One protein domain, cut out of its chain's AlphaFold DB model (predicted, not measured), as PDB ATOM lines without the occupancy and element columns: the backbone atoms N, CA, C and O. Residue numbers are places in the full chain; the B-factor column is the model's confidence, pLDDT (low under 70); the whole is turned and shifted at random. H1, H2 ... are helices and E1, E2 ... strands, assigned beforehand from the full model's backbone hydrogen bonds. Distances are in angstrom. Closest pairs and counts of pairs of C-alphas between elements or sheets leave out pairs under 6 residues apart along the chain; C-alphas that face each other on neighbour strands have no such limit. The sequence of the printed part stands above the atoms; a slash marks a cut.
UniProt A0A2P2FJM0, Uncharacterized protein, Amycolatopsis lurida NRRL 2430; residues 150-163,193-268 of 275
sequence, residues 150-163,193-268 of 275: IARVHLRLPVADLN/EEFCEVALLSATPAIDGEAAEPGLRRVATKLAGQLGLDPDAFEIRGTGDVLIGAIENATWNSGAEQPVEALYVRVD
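What this domain is: This is residues 150 to 163 and 193 to 268 of the 275 residues of an uncharacterized protein of Amycolatopsis lurida NRRL 2430 (UniProt A0A2P2FJM0). A twisted sheet of five antiparallel strands has one helix, H1, packed along one face over its inner strands E1 and E5, and no named helix on the other face. The long strands E2 and E1 run side by side at one edge, and the short strand E3 lies at the other. The printed part has 90 residues with one named helix and five named strands, in the order E1, E2, H1, E3, E4, E5 along the chain; across the sheet the order is E2, E1, E5, E4, E3. The class is mixed, helices and strands, in two layers, a helix on one face of a sheet. The whole is elongated, with spans of 47 by 25 by 22 A, and only just compact, close to loose, with a radius of gyration of the C-alphas of 14.2 A.

Where its parts are: E1, residues 150 to 157, begins at C-alpha 150 at (-21.275, -22.044, -18.485) and is 22.4 A long. After the cut comes E2, residues 195 to 204, 29.1 A. H1, residues 212 to 227, is 22.0 A long and begins at C-alpha 212 at (-30.837, -23.559, -25.116). E3 is residues 235 to 237, 6.6 A, and E4 is residues 244 to 248, 12.3 A. E5, residues 260 to 267, is 21.4 A long and ends at C-alpha 267 at (-24.033, -24.119, -23.412).

How they stand to each other: E2 and E1 are antiparallel at 162 degrees, with N 153 and O 200 2.9 A apart, within hydrogen-bond range. E1 and E5 are antiparallel at 166 degrees, with N 152 and O 264 at 2.8 A. E3, E4 and E5 form a meander, each strand the antiparallel neighbour of the one before. E4 and E5, a hairpin, stand at 172 degrees, with N 265 and O 245 at 2.8 A. E3 and E4, also a hairpin, stand at 137 degrees, with N 237 and O 244 at 2.8 A. E2 and E3 are the edge strands, and they are apart. H1 is on the sheet at a height over the sheet of 7.6 A, over E1 and E5. It runs along the strands, at 25 degrees to E5 on the local plane. The closest C-alphas of H1 and E5 are those of Leu 216 and Val 265, 6.1 A apart. In H1 every O i to N i+4 pair is within hydrogen-bond range.

The domain as a whole: The two C-alphas farthest apart are those of Glu 193 and Gly 209, 48.0 A. Residues 164 to 192 are not printed, and C-alphas 163 and 193 are 17.1 A apart across the cut. Of the links that are printed whole, E4 to E5 is long, with 11 residues. The mean pLDDT of the printed part is 87.7, and residues 250 to 258 are under 70.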
ATOM      1  N   ILE A 150     -22.463 -22.699 -19.006       95.25
ATOM      2  CA  ILE A 150     -21.275 -22.044 -18.485       95.25
ATOM      3  C   ILE A 150     -21.512 -20.543 -18.496       95.25
ATOM      4  O   ILE A 150     -21.847 -19.954 -19.523       95.25
ATOM      5  N   ALA A 151     -21.325 -19.919 -17.340       96.44
ATOM      6  CA  ALA A 151     -21.327 -18.475 -17.204       96.44
ATOM      7  C   ALA A 151     -19.908 -17.961 -16.982       96.44
ATOM      8  O   ALA A 151     -19.143 -18.571 -16.236       96.44
ATOM      9  N   ARG A 152     -19.590 -16.817 -17.588       96.25
ATOM     10  CA  ARG A 152     -18.346 -16.073 -17.406       96.25
ATOM     11  C   ARG A 152     -18.664 -14.637 -17.014       96.25
ATOM     12  O   ARG A 152     -19.286 -13.905 -17.778       96.25
ATOM     13  N   VAL A 153     -18.217 -14.236 -15.831       95.31
ATOM     14  CA  VAL A 153     -18.369 -12.875 -15.307       95.31
ATOM     15  C   VAL A 153     -17.033 -12.162 -15.406       95.31
ATOM     16  O   VAL A 153     -16.043 -12.658 -14.874       95.31
ATOM     17  N   HIS A 154     -17.014 -11.000 -16.050       94.06
ATOM     18  CA  HIS A 154     -15.851 -10.127 -16.138       94.06
ATOM     19  C   HIS A 154     -15.957  -8.979 -15.148       94.06
ATOM     20  O   HIS A 154     -16.989  -8.310 -15.066       94.06
ATOM     21  N   LEU A 155     -14.867  -8.732 -14.428       91.75
ATOM     22  CA  LEU A 155     -14.747  -7.608 -13.518       91.75
ATOM     23  C   LEU A 155     -13.463  -6.836 -13.782       91.75
ATOM     24  O   LEU A 155     -12.424  -7.422 -14.091       91.75
ATOM     25  N   ARG A 156     -13.528  -5.526 -13.567       89.38
ATOM     26  CA  ARG A 156     -12.369  -4.636 -13.561       89.38
ATOM     27  C   ARG A 156     -12.244  -4.007 -12.182       89.38
ATOM     28  O   ARG A 156     -13.055  -3.170 -11.788       89.38
ATOM     29  N   LEU A 157     -11.233  -4.430 -11.430       89.81
ATOM     30  CA  LEU A 157     -10.987  -3.958 -10.070       89.81
ATOM     31  C   LEU A 157      -9.885  -2.890 -10.081       89.81
ATOM     32  O   LEU A 157      -8.795  -3.187 -10.564       89.81
ATOM     33  N   PRO A 158     -10.103  -1.686  -9.516       87.69
ATOM     34  CA  PRO A 158      -9.106  -0.611  -9.483       87.69
ATOM     35  C   PRO A 158      -8.055  -0.863  -8.387       87.69
ATOM     36  O   PRO A 158      -7.935  -0.114  -7.418       87.69
ATOM     37  N   VAL A 159      -7.360  -1.994  -8.488       88.88
ATOM     38  CA  VAL A 159      -6.288  -2.436  -7.595       88.88
ATOM     39  C   VAL A 159      -5.195  -3.094  -8.431       88.88
ATOM     40  O   VAL A 159      -5.494  -3.820  -9.374       88.88
ATOM     41  N   ALA A 160      -3.936  -2.857  -8.075       85.31
ATOM     42  CA  ALA A 160      -2.783  -3.466  -8.742       85.31
ATOM     43  C   ALA A 160      -2.459  -4.875  -8.220       85.31
ATOM     44  O   ALA A 160      -1.957  -5.727  -8.953       85.31
ATOM     45  N   ASP A 161      -2.726  -5.082  -6.931       91.19
ATOM     46  CA  ASP A 161      -2.323  -6.255  -6.165       91.19
ATOM     47  C   ASP A 161      -3.318  -7.413  -6.325       91.19
ATOM     48  O   ASP A 161      -4.519  -7.266  -6.061       91.19
ATOM     49  N   LEU A 162      -2.802  -8.584  -6.709       94.56
ATOM     50  CA  LEU A 162      -3.602  -9.789  -6.932       94.56
ATOM     51  C   LEU A 162      -4.270 -10.285  -5.645       94.56
ATOM     52  O   LEU A 162      -5.401 -10.767  -5.691       94.56
ATOM     53  N   ASN A 163      -3.607 -10.150  -4.494       95.50
ATOM     54  CA  ASN A 163      -4.164 -10.570  -3.208       95.50
ATOM     55  C   ASN A 163      -5.401  -9.740  -2.838       95.50
ATOM     56  O   ASN A 163      -6.449 -10.288  -2.482       95.50
ATOM     57  N   GLU A 193      -2.844   4.379 -13.835       71.94
ATOM     58  CA  GLU A 193      -3.620   3.513 -12.948       71.94
ATOM     59  C   GLU A 193      -3.461   2.038 -13.331       71.94
ATOM     60  O   GLU A 193      -3.659   1.648 -14.483       71.94
ATOM     61  N   GLU A 194      -3.100   1.225 -12.345       81.00
ATOM     62  CA  GLU A 194      -3.063  -0.232 -12.436       81.00
ATOM     63  C   GLU A 194      -4.401  -0.805 -11.962       81.00
ATOM     64  O   GLU A 194      -5.001  -0.321 -10.997       81.00
ATOM     65  N   PHE A 195      -4.875  -1.835 -12.652       88.00
ATOM     66  CA  PHE A 195      -6.126  -2.510 -12.339       88.00
ATOM     67  C   PHE A 195      -5.966  -4.019 -12.516       88.00
ATOM     68  O   PHE A 195      -5.084  -4.487 -13.229       88.00
ATOM     69  N   CYS A 196      -6.845  -4.793 -11.892       91.31
ATOM     70  CA  CYS A 196      -6.923  -6.229 -12.107       91.31
ATOM     71  C   CYS A 196      -8.143  -6.555 -12.964       91.31
ATOM     72  O   CYS A 196      -9.267  -6.166 -12.633       91.31
ATOM     73  N   GLU A 197      -7.923  -7.297 -14.045       92.06
ATOM     74  CA  GLU A 197      -8.987  -7.967 -14.789       92.06
ATOM     75  C   GLU A 197      -9.282  -9.292 -14.115       92.06
ATOM     76  O   GLU A 197      -8.379 -10.099 -13.899       92.06
ATOM     77  N   VAL A 198     -10.548  -9.516 -13.787       93.69
ATOM     78  CA  VAL A 198     -11.013 -10.752 -13.172       93.69
ATOM     79  C   VAL A 198     -11.996 -11.428 -14.109       93.69
ATOM     80  O   VAL A 198     -12.895 -10.779 -14.641       93.69
ATOM     81  N   ALA A 199     -11.860 -12.739 -14.273       94.44
ATOM     82  CA  ALA A 199     -12.894 -13.572 -14.861       94.44
ATOM     83  C   ALA A 199     -13.279 -14.695 -13.897       94.44
ATOM     84  O   ALA A 199     -12.422 -15.428 -13.404       94.44
ATOM     85  N   LEU A 200     -14.574 -14.822 -13.631       95.94
ATOM     86  CA  LEU A 200     -15.138 -15.874 -12.793       95.94
ATOM     87  C   LEU A 200     -15.992 -16.787 -13.665       95.94
ATOM     88  O   LEU A 200     -16.858 -16.283 -14.381       95.94
ATOM     89  N   LEU A 201     -15.766 -18.101 -13.604       96.19
ATOM     90  CA  LEU A 201     -16.564 -19.064 -14.361       96.19
ATOM     91  C   LEU A 201     -17.326 -20.007 -13.435       96.19
ATOM     92  O   LEU A 201     -16.774 -20.523 -12.462       96.19
ATOM     93  N   SER A 202     -18.587 -20.261 -13.770       96.12
ATOM     94  CA  SER A 202     -19.474 -21.185 -13.056       96.12
ATOM     95  C   SER A 202     -20.236 -22.061 -14.043       96.12
ATOM     96  O   SER A 202     -20.693 -21.559 -15.069       96.12
ATOM     97  N   ALA A 203     -20.435 -23.334 -13.707       95.62
ATOM     98  CA  ALA A 203     -21.303 -24.241 -14.453       95.62
ATOM     99  C   ALA A 203     -22.652 -24.393 -13.736       95.62
ATOM    100  O   ALA A 203     -22.694 -24.663 -12.533       95.62
ATOM    101  N   THR A 204     -23.750 -24.225 -14.473       95.44
ATOM    102  CA  THR A 204     -25.116 -24.439 -13.985       95.44
ATOM    103  C   THR A 204     -25.758 -25.603 -14.738       95.44
ATOM    104  O   THR A 204     -25.811 -25.543 -15.967       95.44
ATOM    105  N   PRO A 205     -26.306 -26.611 -14.034       94.00
ATOM    106  CA  PRO A 205     -27.030 -27.698 -14.677       94.00
ATOM    107  C   PRO A 205     -28.175 -27.207 -15.570       94.00
ATOM    108  O   PRO A 205     -28.945 -26.308 -15.189       94.00
ATOM    109  N   ALA A 206     -28.302 -27.815 -16.749       91.88
ATOM    110  CA  ALA A 206     -29.495 -27.663 -17.574       91.88
ATOM    111  C   ALA A 206     -30.719 -28.309 -16.915       91.88
ATOM    112  O   ALA A 206     -30.607 -29.198 -16.069       91.88
ATOM    113  N   ILE A 207     -31.905 -27.844 -17.306       94.38
ATOM    114  CA  ILE A 207     -33.163 -28.511 -16.977       94.38
ATOM    115  C   ILE A 207     -33.490 -29.493 -18.107       94.38
ATOM    116  O   ILE A 207     -33.388 -29.145 -19.282       94.38
ATOM    117  N   ASP A 208     -33.913 -30.708 -17.759       92.12
ATOM    118  CA  ASP A 208     -34.266 -31.738 -18.739       92.12
ATOM    119  C   ASP A 208     -35.308 -31.234 -19.751       92.12
ATOM    120  O   ASP A 208     -36.400 -30.788 -19.390       92.12
ATOM    121  N   GLY A 209     -34.965 -31.324 -21.040       89.81
ATOM    122  CA  GLY A 209     -35.821 -30.884 -22.145       89.81
ATOM    123  C   GLY A 209     -35.921 -29.364 -22.322       89.81
ATOM    124  O   GLY A 209     -36.699 -28.906 -23.160       89.81
ATOM    125  N   GLU A 210     -35.157 -28.574 -21.564       93.25
ATOM    126  CA  GLU A 210     -35.069 -27.126 -21.744       93.25
ATOM    127  C   GLU A 210     -34.316 -26.796 -23.038       93.25
ATOM    128  O   GLU A 210     -33.226 -27.303 -23.302       93.25
ATOM    129  N   ALA A 211     -34.902 -25.929 -23.864       90.94
ATOM    130  CA  ALA A 211     -34.211 -25.403 -25.033       90.94
ATOM    131  C   ALA A 211     -33.082 -24.443 -24.608       90.94
ATOM    132  O   ALA A 211     -33.196 -23.755 -23.592       90.94
ATOM    133  N   ALA A 212     -32.031 -24.346 -25.428       90.25
ATOM    134  CA  ALA A 212     -30.837 -23.559 -25.116       90.25
ATOM    135  C   ALA A 212     -31.154 -22.097 -24.755       90.25
ATOM    136  O   ALA A 212     -30.801 -21.648 -23.672       90.25
ATOM    137  N   GLU A 213     -31.869 -21.357 -25.611       93.38
ATOM    138  CA  GLU A 213     -32.180 -19.937 -25.372       93.38
ATOM    139  C   GLU A 213     -32.937 -19.683 -24.046       93.38
ATOM    140  O   GLU A 213     -32.475 -18.848 -23.259       93.38
ATOM    141  N   PRO A 214     -34.051 -20.383 -23.740       94.12
ATOM    142  CA  PRO A 214     -34.695 -20.282 -22.431       94.12
ATOM    143  C   PRO A 214     -33.750 -20.573 -21.258       94.12
ATOM    144  O   PRO A 214     -33.764 -19.829 -20.274       94.12
ATOM    145  N   GLY A 215     -32.890 -21.588 -21.387       94.88
ATOM    146  CA  GLY A 215     -31.881 -21.917 -20.383       94.88
ATOM    147  C   GLY A 215     -30.868 -20.791 -20.174       94.88
ATOM    148  O   GLY A 215     -30.653 -20.358 -19.039       94.88
ATOM    149  N   LEU A 216     -30.297 -20.253 -21.258       95.81
ATOM    150  CA  LEU A 216     -29.361 -19.125 -21.208       95.81
ATOM    151  C   LEU A 216     -29.996 -17.920 -20.509       95.81
ATOM    152  O   LEU A 216     -29.402 -17.359 -19.589       95.81
ATOM    153  N   ARG A 217     -31.233 -17.560 -20.879       96.06
ATOM    154  CA  ARG A 217     -31.961 -16.442 -20.264       96.06
ATOM    155  C   ARG A 217     -32.214 -16.676 -18.777       96.06
ATOM    156  O   ARG A 217     -32.030 -15.757 -17.979       96.06
ATOM    157  N   ARG A 218     -32.606 -17.891 -18.379       96.62
ATOM    158  CA  ARG A 218     -32.830 -18.268 -16.973       96.62
ATOM    159  C   ARG A 218     -31.559 -18.100 -16.143       96.62
ATOM    160  O   ARG A 218     -31.600 -17.475 -15.082       96.62
ATOM    161  N   VAL A 219     -30.441 -18.648 -16.618       96.94
ATOM    162  CA  VAL A 219     -29.153 -18.566 -15.916       96.94
ATOM    163  C   VAL A 219     -28.658 -17.123 -15.865       96.94
ATOM    164  O   VAL A 219     -28.313 -16.648 -14.784       96.94
ATOM    165  N   ALA A 220     -28.710 -16.394 -16.982       96.25
ATOM    166  CA  ALA A 220     -28.305 -14.993 -17.030       96.25
ATOM    167  C   ALA A 220     -29.147 -14.108 -16.103       96.25
ATOM    168  O   ALA A 220     -28.584 -13.317 -15.360       96.25
ATOM    169  N   THR A 221     -30.471 -14.289 -16.064       95.75
ATOM    170  CA  THR A 221     -31.367 -13.524 -15.173       95.75
ATOM    171  C   THR A 221     -31.049 -13.783 -13.701       95.75
ATOM    172  O   THR A 221     -30.975 -12.850 -12.901       95.75
ATOM    173  N   LYS A 222     -30.828 -15.053 -13.330       96.12
ATOM    174  CA  LYS A 222     -30.440 -15.423 -11.963       96.12
ATOM    175  C   LYS A 222     -29.133 -14.734 -11.564       96.12
ATOM    176  O   LYS A 222     -29.072 -14.120 -10.501       96.12
ATOM    177  N   LEU A 223     -28.109 -14.839 -12.409       95.62
ATOM    178  CA  LEU A 223     -26.796 -14.253 -12.151       95.62
ATOM    179  C   LEU A 223     -26.853 -12.722 -12.155       95.62
ATOM    180  O   LEU A 223     -26.274 -12.102 -11.272       95.62
ATOM    181  N   ALA A 224     -27.608 -12.107 -13.066       93.19
ATOM    182  CA  ALA A 224     -27.825 -10.664 -13.096       93.19
ATOM    183  C   ALA A 224     -28.381 -10.157 -11.760       93.19
ATOM    184  O   ALA A 224     -27.815  -9.236 -11.180       93.19
ATOM    185  N   GLY A 225     -29.392 -10.830 -11.196       91.75
ATOM    186  CA  GLY A 225     -29.930 -10.490  -9.876       91.75
ATOM    187  C   GLY A 225     -28.912 -10.621  -8.734       91.75
ATOM    188  O   GLY A 225     -28.924  -9.818  -7.806       91.75
ATOM    189  N   GLN A 226     -28.001 -11.596  -8.806       92.69
ATOM    190  CA  GLN A 226     -26.927 -11.779  -7.819       92.69
ATOM    191  C   GLN A 226     -25.791 -10.756  -7.959       92.69
ATOM    192  O   GLN A 226     -25.136 -10.430  -6.970       92.69
ATOM    193  N   LEU A 227     -25.550 -10.281  -9.181       90.56
ATOM    194  CA  LEU A 227     -24.514  -9.308  -9.530       90.56
ATOM    195  C   LEU A 227     -25.030  -7.860  -9.492       90.56
ATOM    196  O   LEU A 227     -24.237  -6.929  -9.585       90.56
ATOM    197  N   GLY A 228     -26.346  -7.680  -9.351       88.50
ATOM    198  CA  GLY A 228     -27.022  -6.389  -9.417       88.50
ATOM    199  C   GLY A 228     -27.019  -5.756 -10.813       88.50
ATOM    200  O   GLY A 228     -27.102  -4.535 -10.908       88.50
ATOM    201  N   LEU A 229     -26.918  -6.576 -11.863       89.56
ATOM    202  CA  LEU A 229     -27.046  -6.163 -13.260       89.56
ATOM    203  C   LEU A 229     -28.521  -6.076 -13.668       89.56
ATOM    204  O   LEU A 229     -29.367  -6.771 -13.102       89.56
ATOM    205  N   ASP A 230     -28.809  -5.275 -14.692       90.38
ATOM    206  CA  ASP A 230     -30.135  -5.220 -15.307       90.38
ATOM    207  C   ASP A 230     -30.382  -6.474 -16.172       90.38
ATOM    208  O   ASP A 230     -29.702  -6.654 -17.187       90.38
ATOM    209  N   PRO A 231     -31.324  -7.366 -15.806       90.12
ATOM    210  CA  PRO A 231     -31.642  -8.535 -16.619       90.12
ATOM    211  C   PRO A 231     -32.302  -8.172 -17.959       90.12
ATOM    212  O   PRO A 231     -32.246  -8.983 -18.885       90.12
ATOM    213  N   ASP A 232     -32.897  -6.981 -18.093       91.06
ATOM    214  CA  ASP A 232     -33.522  -6.532 -19.342       91.06
ATOM    215  C   ASP A 232     -32.477  -6.130 -20.396       91.06
ATOM    216  O   ASP A 232     -32.777  -6.109 -21.591       91.06
ATOM    217  N   ALA A 233     -31.224  -5.909 -19.982       91.31
ATOM    218  CA  ALA A 233     -30.082  -5.710 -20.871       91.31
ATOM    219  C   ALA A 233     -29.552  -7.023 -21.487       91.31
ATOM    220  O   ALA A 233     -28.525  -7.016 -22.166       91.31
ATOM    221  N   PHE A 234     -30.217  -8.160 -21.243       94.06
ATOM    222  CA  PHE A 234     -29.811  -9.450 -21.788       94.06
ATOM    223  C   PHE A 234     -30.079  -9.564 -23.290       94.06
ATOM    224  O   PHE A 234     -31.223  -9.560 -23.754       94.06
ATOM    225  N   GLU A 235     -29.006  -9.798 -24.033       94.81
ATOM    226  CA  GLU A 235     -29.014 -10.029 -25.469       94.81
ATOM    227  C   GLU A 235     -28.586 -11.458 -25.798       94.81
ATOM    228  O   GLU A 235     -27.736 -12.042 -25.129       94.81
ATOM    229  N   ILE A 236     -29.137 -12.004 -26.880       92.88
ATOM    230  CA  ILE A 236     -28.696 -13.278 -27.452       92.88
ATOM    231  C   ILE A 236     -27.987 -13.003 -28.768       92.88
ATOM    232  O   ILE A 236     -28.471 -12.247 -29.612       92.88
ATOM    233  N   ARG A 237     -26.834 -13.643 -28.939       92.38
ATOM    234  CA  ARG A 237     -25.960 -13.543 -30.104       92.38
ATOM    235  C   ARG A 237     -25.684 -14.948 -30.642       92.38
ATOM    236  O   ARG A 237     -25.689 -15.915 -29.886       92.38
ATOM    237  N   GLY A 238     -25.414 -15.057 -31.942       86.81
ATOM    238  CA  GLY A 238     -25.114 -16.335 -32.603       86.81
ATOM    239  C   GLY A 238     -26.349 -17.096 -33.100       86.81
ATOM    240  O   GLY A 238     -27.457 -16.560 -33.134       86.81
ATOM    241  N   THR A 239     -26.141 -18.338 -33.544       78.19
ATOM    242  CA  THR A 239     -27.183 -19.233 -34.072       78.19
ATOM    243  C   THR A 239     -26.887 -20.694 -33.714       78.19
ATOM    244  O   THR A 239     -25.727 -21.083 -33.578       78.19
ATOM    245  N   GLY A 240     -27.936 -21.516 -33.584       77.62
ATOM    246  CA  GLY A 240     -27.804 -22.958 -33.324       77.62
ATOM    247  C   GLY A 240     -27.095 -23.261 -32.001       77.62
ATOM    248  O   GLY A 240     -27.466 -22.719 -30.965       77.62
ATOM    249  N   ASP A 241     -26.055 -24.092 -32.050       70.81
ATOM    250  CA  ASP A 241     -25.289 -24.521 -30.866       70.81
ATOM    251  C   ASP A 241     -24.229 -23.487 -30.422       70.81
ATOM    252  O   ASP A 241     -23.509 -23.686 -29.448       70.81
ATOM    253  N   VAL A 242     -24.135 -22.350 -31.125       81.88
ATOM    254  CA  VAL A 242     -23.183 -21.256 -30.846       81.88
ATOM    255  C   VAL A 242     -23.893 -20.046 -30.227       81.88
ATOM    256  O   VAL A 242     -23.448 -18.905 -30.354       81.88
ATOM    257  N   LEU A 243     -25.048 -20.268 -29.595       89.69
ATOM    258  CA  LEU A 243     -25.782 -19.206 -28.915       89.69
ATOM    259  C   LEU A 243     -25.023 -18.741 -27.673       89.69
ATOM    260  O   LEU A 243     -24.702 -19.532 -26.786       89.69
ATOM    261  N   ILE A 244     -24.792 -17.435 -27.604       92.69
ATOM    262  CA  ILE A 244     -24.186 -16.758 -26.462       92.69
ATOM    263  C   ILE A 244     -25.183 -15.723 -25.953       92.69
ATOM    264  O   ILE A 244     -25.637 -14.859 -26.702       92.69
ATOM    265  N   GLY A 245     -25.516 -15.810 -24.673       93.50
ATOM    266  CA  GLY A 245     -26.223 -14.756 -23.962       93.50
ATOM    267  C   GLY A 245     -25.232 -13.763 -23.360       93.50
ATOM    268  O   GLY A 245     -24.199 -14.185 -22.843       93.50
ATOM    269  N   ALA A 246     -25.528 -12.469 -23.411       95.25
ATOM    270  CA  ALA A 246     -24.649 -11.420 -22.907       95.25
ATOM    271  C   ALA A 246     -25.431 -10.328 -22.166       95.25
ATOM    272  O   ALA A 246     -26.511  -9.933 -22.595       95.25
ATOM    273  N   ILE A 247     -24.852  -9.822 -21.079       93.44
ATOM    274  CA  ILE A 247     -25.194  -8.544 -20.445       93.44
ATOM    275  C   ILE A 247     -23.886  -7.766 -20.340       93.44
ATOM    276  O   ILE A 247     -22.956  -8.229 -19.681       93.44
ATOM    277  N   GLU A 248     -23.796  -6.607 -20.986       90.94
ATOM    278  CA  GLU A 248     -22.580  -5.784 -21.037       90.94
ATOM    279  C   GLU A 248     -22.884  -4.376 -20.519       90.94
ATOM    280  O   GLU A 248     -23.779  -3.693 -21.017       90.94
ATOM    281  N   ASN A 249     -22.121  -3.915 -19.529       80.12
ATOM    282  CA  ASN A 249     -22.225  -2.547 -19.037       80.12
ATOM    283  C   ASN A 249     -21.408  -1.613 -19.937       80.12
ATOM    284  O   ASN A 249     -20.180  -1.589 -19.890       80.12
ATOM    285  N   ALA A 250     -22.097  -0.789 -20.731       57.47
ATOM    286  CA  ALA A 250     -21.475   0.132 -21.690       57.47
ATOM    287  C   ALA A 250     -20.636   1.260 -21.053       57.47
ATOM    288  O   ALA A 250     -19.909   1.964 -21.754       57.47
ATOM    289  N   THR A 251     -20.724   1.459 -19.737       55.91
ATOM    290  CA  THR A 251     -20.026   2.539 -19.033       55.91
ATOM    291  C   THR A 251     -19.280   1.998 -17.826       55.91
ATOM    292  O   THR A 251     -19.857   1.829 -16.753       55.91
ATOM    293  N   TRP A 252     -17.974   1.778 -17.995       53.00
ATOM    294  CA  TRP A 252     -17.057   1.667 -16.867       53.00
ATOM    295  C   TRP A 252     -16.994   3.026 -16.171       53.00
ATOM    296  O   TRP A 252     -16.560   4.021 -16.752       53.00
ATOM    297  N   ASN A 253     -17.464   3.076 -14.930       54.47
ATOM    298  CA  ASN A 253     -17.330   4.243 -14.078       54.47
ATOM    299  C   ASN A 253     -16.413   3.846 -12.920       54.47
ATOM    300  O   ASN A 253     -16.778   2.996 -12.113       54.47
ATOM    301  N   SER A 254     -15.219   4.438 -12.840       52.06
ATOM    302  CA  SER A 254     -14.194   4.097 -11.838       52.06
ATOM    303  C   SER A 254     -14.630   4.354 -10.386       52.06
ATOM    304  O   SER A 254     -13.952   3.917  -9.458       52.06
ATOM    305  N   GLY A 255     -15.774   5.021 -10.184       50.78
ATOM    306  CA  GLY A 255     -16.444   5.192  -8.891       50.78
ATOM    307  C   GLY A 255     -17.709   4.347  -8.682       50.78
ATOM    308  O   GLY A 255     -18.394   4.558  -7.684       50.78
ATOM    309  N   ALA A 256     -18.070   3.445  -9.602       56.31
ATOM    310  CA  ALA A 256     -19.236   2.579  -9.430       56.31
ATOM    311  C   ALA A 256     -18.997   1.537  -8.328       56.31
ATOM    312  O   ALA A 256     -17.942   0.910  -8.257       56.31
ATOM    313  N   GLU A 257     -20.018   1.313  -7.501       57.56
ATOM    314  CA  GLU A 257     -20.010   0.275  -6.461       57.56
ATOM    315  C   GLU A 257     -19.956  -1.149  -7.046       57.56
ATOM    316  O   GLU A 257     -19.571  -2.085  -6.347       57.56
ATOM    317  N   GLN A 258     -20.309  -1.320  -8.327       63.81
ATOM    318  CA  GLN A 258     -20.308  -2.608  -9.017       63.81
ATOM    319  C   GLN A 258     -19.157  -2.700 -10.032       63.81
ATOM    320  O   GLN A 258     -19.195  -2.030 -11.063       63.81
ATOM    321  N   PRO A 259     -18.154  -3.564  -9.795       79.31
ATOM    322  CA  PRO A 259     -17.010  -3.733 -10.693       79.31
ATOM    323  C   PRO A 259     -17.287  -4.656 -11.892       79.31
ATOM    324  O   PRO A 259     -16.349  -5.016 -12.600       79.31
ATOM    325  N   VAL A 260     -18.535  -5.096 -12.092       87.31
ATOM    326  CA  VAL A 260     -18.909  -6.075 -13.122       87.31
ATOM    327  C   VAL A 260     -19.085  -5.380 -14.471       87.31
ATOM    328  O   VAL A 260     -19.978  -4.548 -14.647       87.31
ATOM    329  N   GLU A 261     -18.240  -5.746 -15.431       89.50
ATOM    330  CA  GLU A 261     -18.258  -5.190 -16.787       89.50
ATOM    331  C   GLU A 261     -19.170  -5.988 -17.713       89.50
ATOM    332  O   GLU A 261     -19.884  -5.408 -18.530       89.50
ATOM    333  N   ALA A 262     -19.163  -7.315 -17.579       92.88
ATOM    334  CA  ALA A 262     -19.964  -8.179 -18.428       92.88
ATOM    335  C   ALA A 262     -20.285  -9.524 -17.771       92.88
ATOM    336  O   ALA A 262     -19.522 -10.046 -16.953       92.88
ATOM    337  N   LEU A 263     -21.401 -10.105 -18.194       95.19
ATOM    338  CA  LEU A 263     -21.797 -11.484 -17.951       95.19
ATOM    339  C   LEU A 263     -22.082 -12.138 -19.302       95.19
ATOM    340  O   LEU A 263     -22.947 -11.673 -20.040       95.19
ATOM    341  N   TYR A 264     -21.406 -13.245 -19.583       95.62
ATOM    342  CA  TYR A 264     -21.663 -14.084 -20.747       95.62
ATOM    343  C   TYR A 264     -22.127 -15.469 -20.310       95.62
ATOM    344  O   TYR A 264     -21.646 -15.990 -19.305       95.62
ATOM    345  N   VAL A 265     -23.033 -16.078 -21.069       95.38
ATOM    346  CA  VAL A 265     -23.499 -17.455 -20.857       95.38
ATOM    347  C   VAL A 265     -23.515 -18.222 -22.174       95.38
ATOM    348  O   VAL A 265     -23.920 -17.677 -23.200       95.38
ATOM    349  N   ARG A 266     -23.102 -19.489 -22.149       93.81
ATOM    350  CA  ARG A 266     -23.130 -20.402 -23.302       93.81
ATOM    351  C   ARG A 266     -23.359 -21.832 -22.814       93.81
ATOM    352  O   ARG A 266     -23.044 -22.152 -21.672       93.81
ATOM    353  N   VAL A 267     -23.948 -22.672 -23.658       91.12
ATOM    354  CA  VAL A 267     -24.033 -24.119 -23.412       91.12
ATOM    355  C   VAL A 267     -22.663 -24.757 -23.652       91.12
ATOM    356  O   VAL A 267     -21.942 -24.343 -24.559       91.12
ATOM    357  N   ASP A 268     -22.335 -25.764 -22.853       84.94
ATOM    358  CA  ASP A 268     -21.154 -26.625 -22.943       84.94
ATOM    359  C   ASP A 268     -19.807 -25.963 -22.641       84.94
ATOM    360  O   ASP A 268     -19.013 -26.538 -21.913       84.94
TER     361      ASP A 268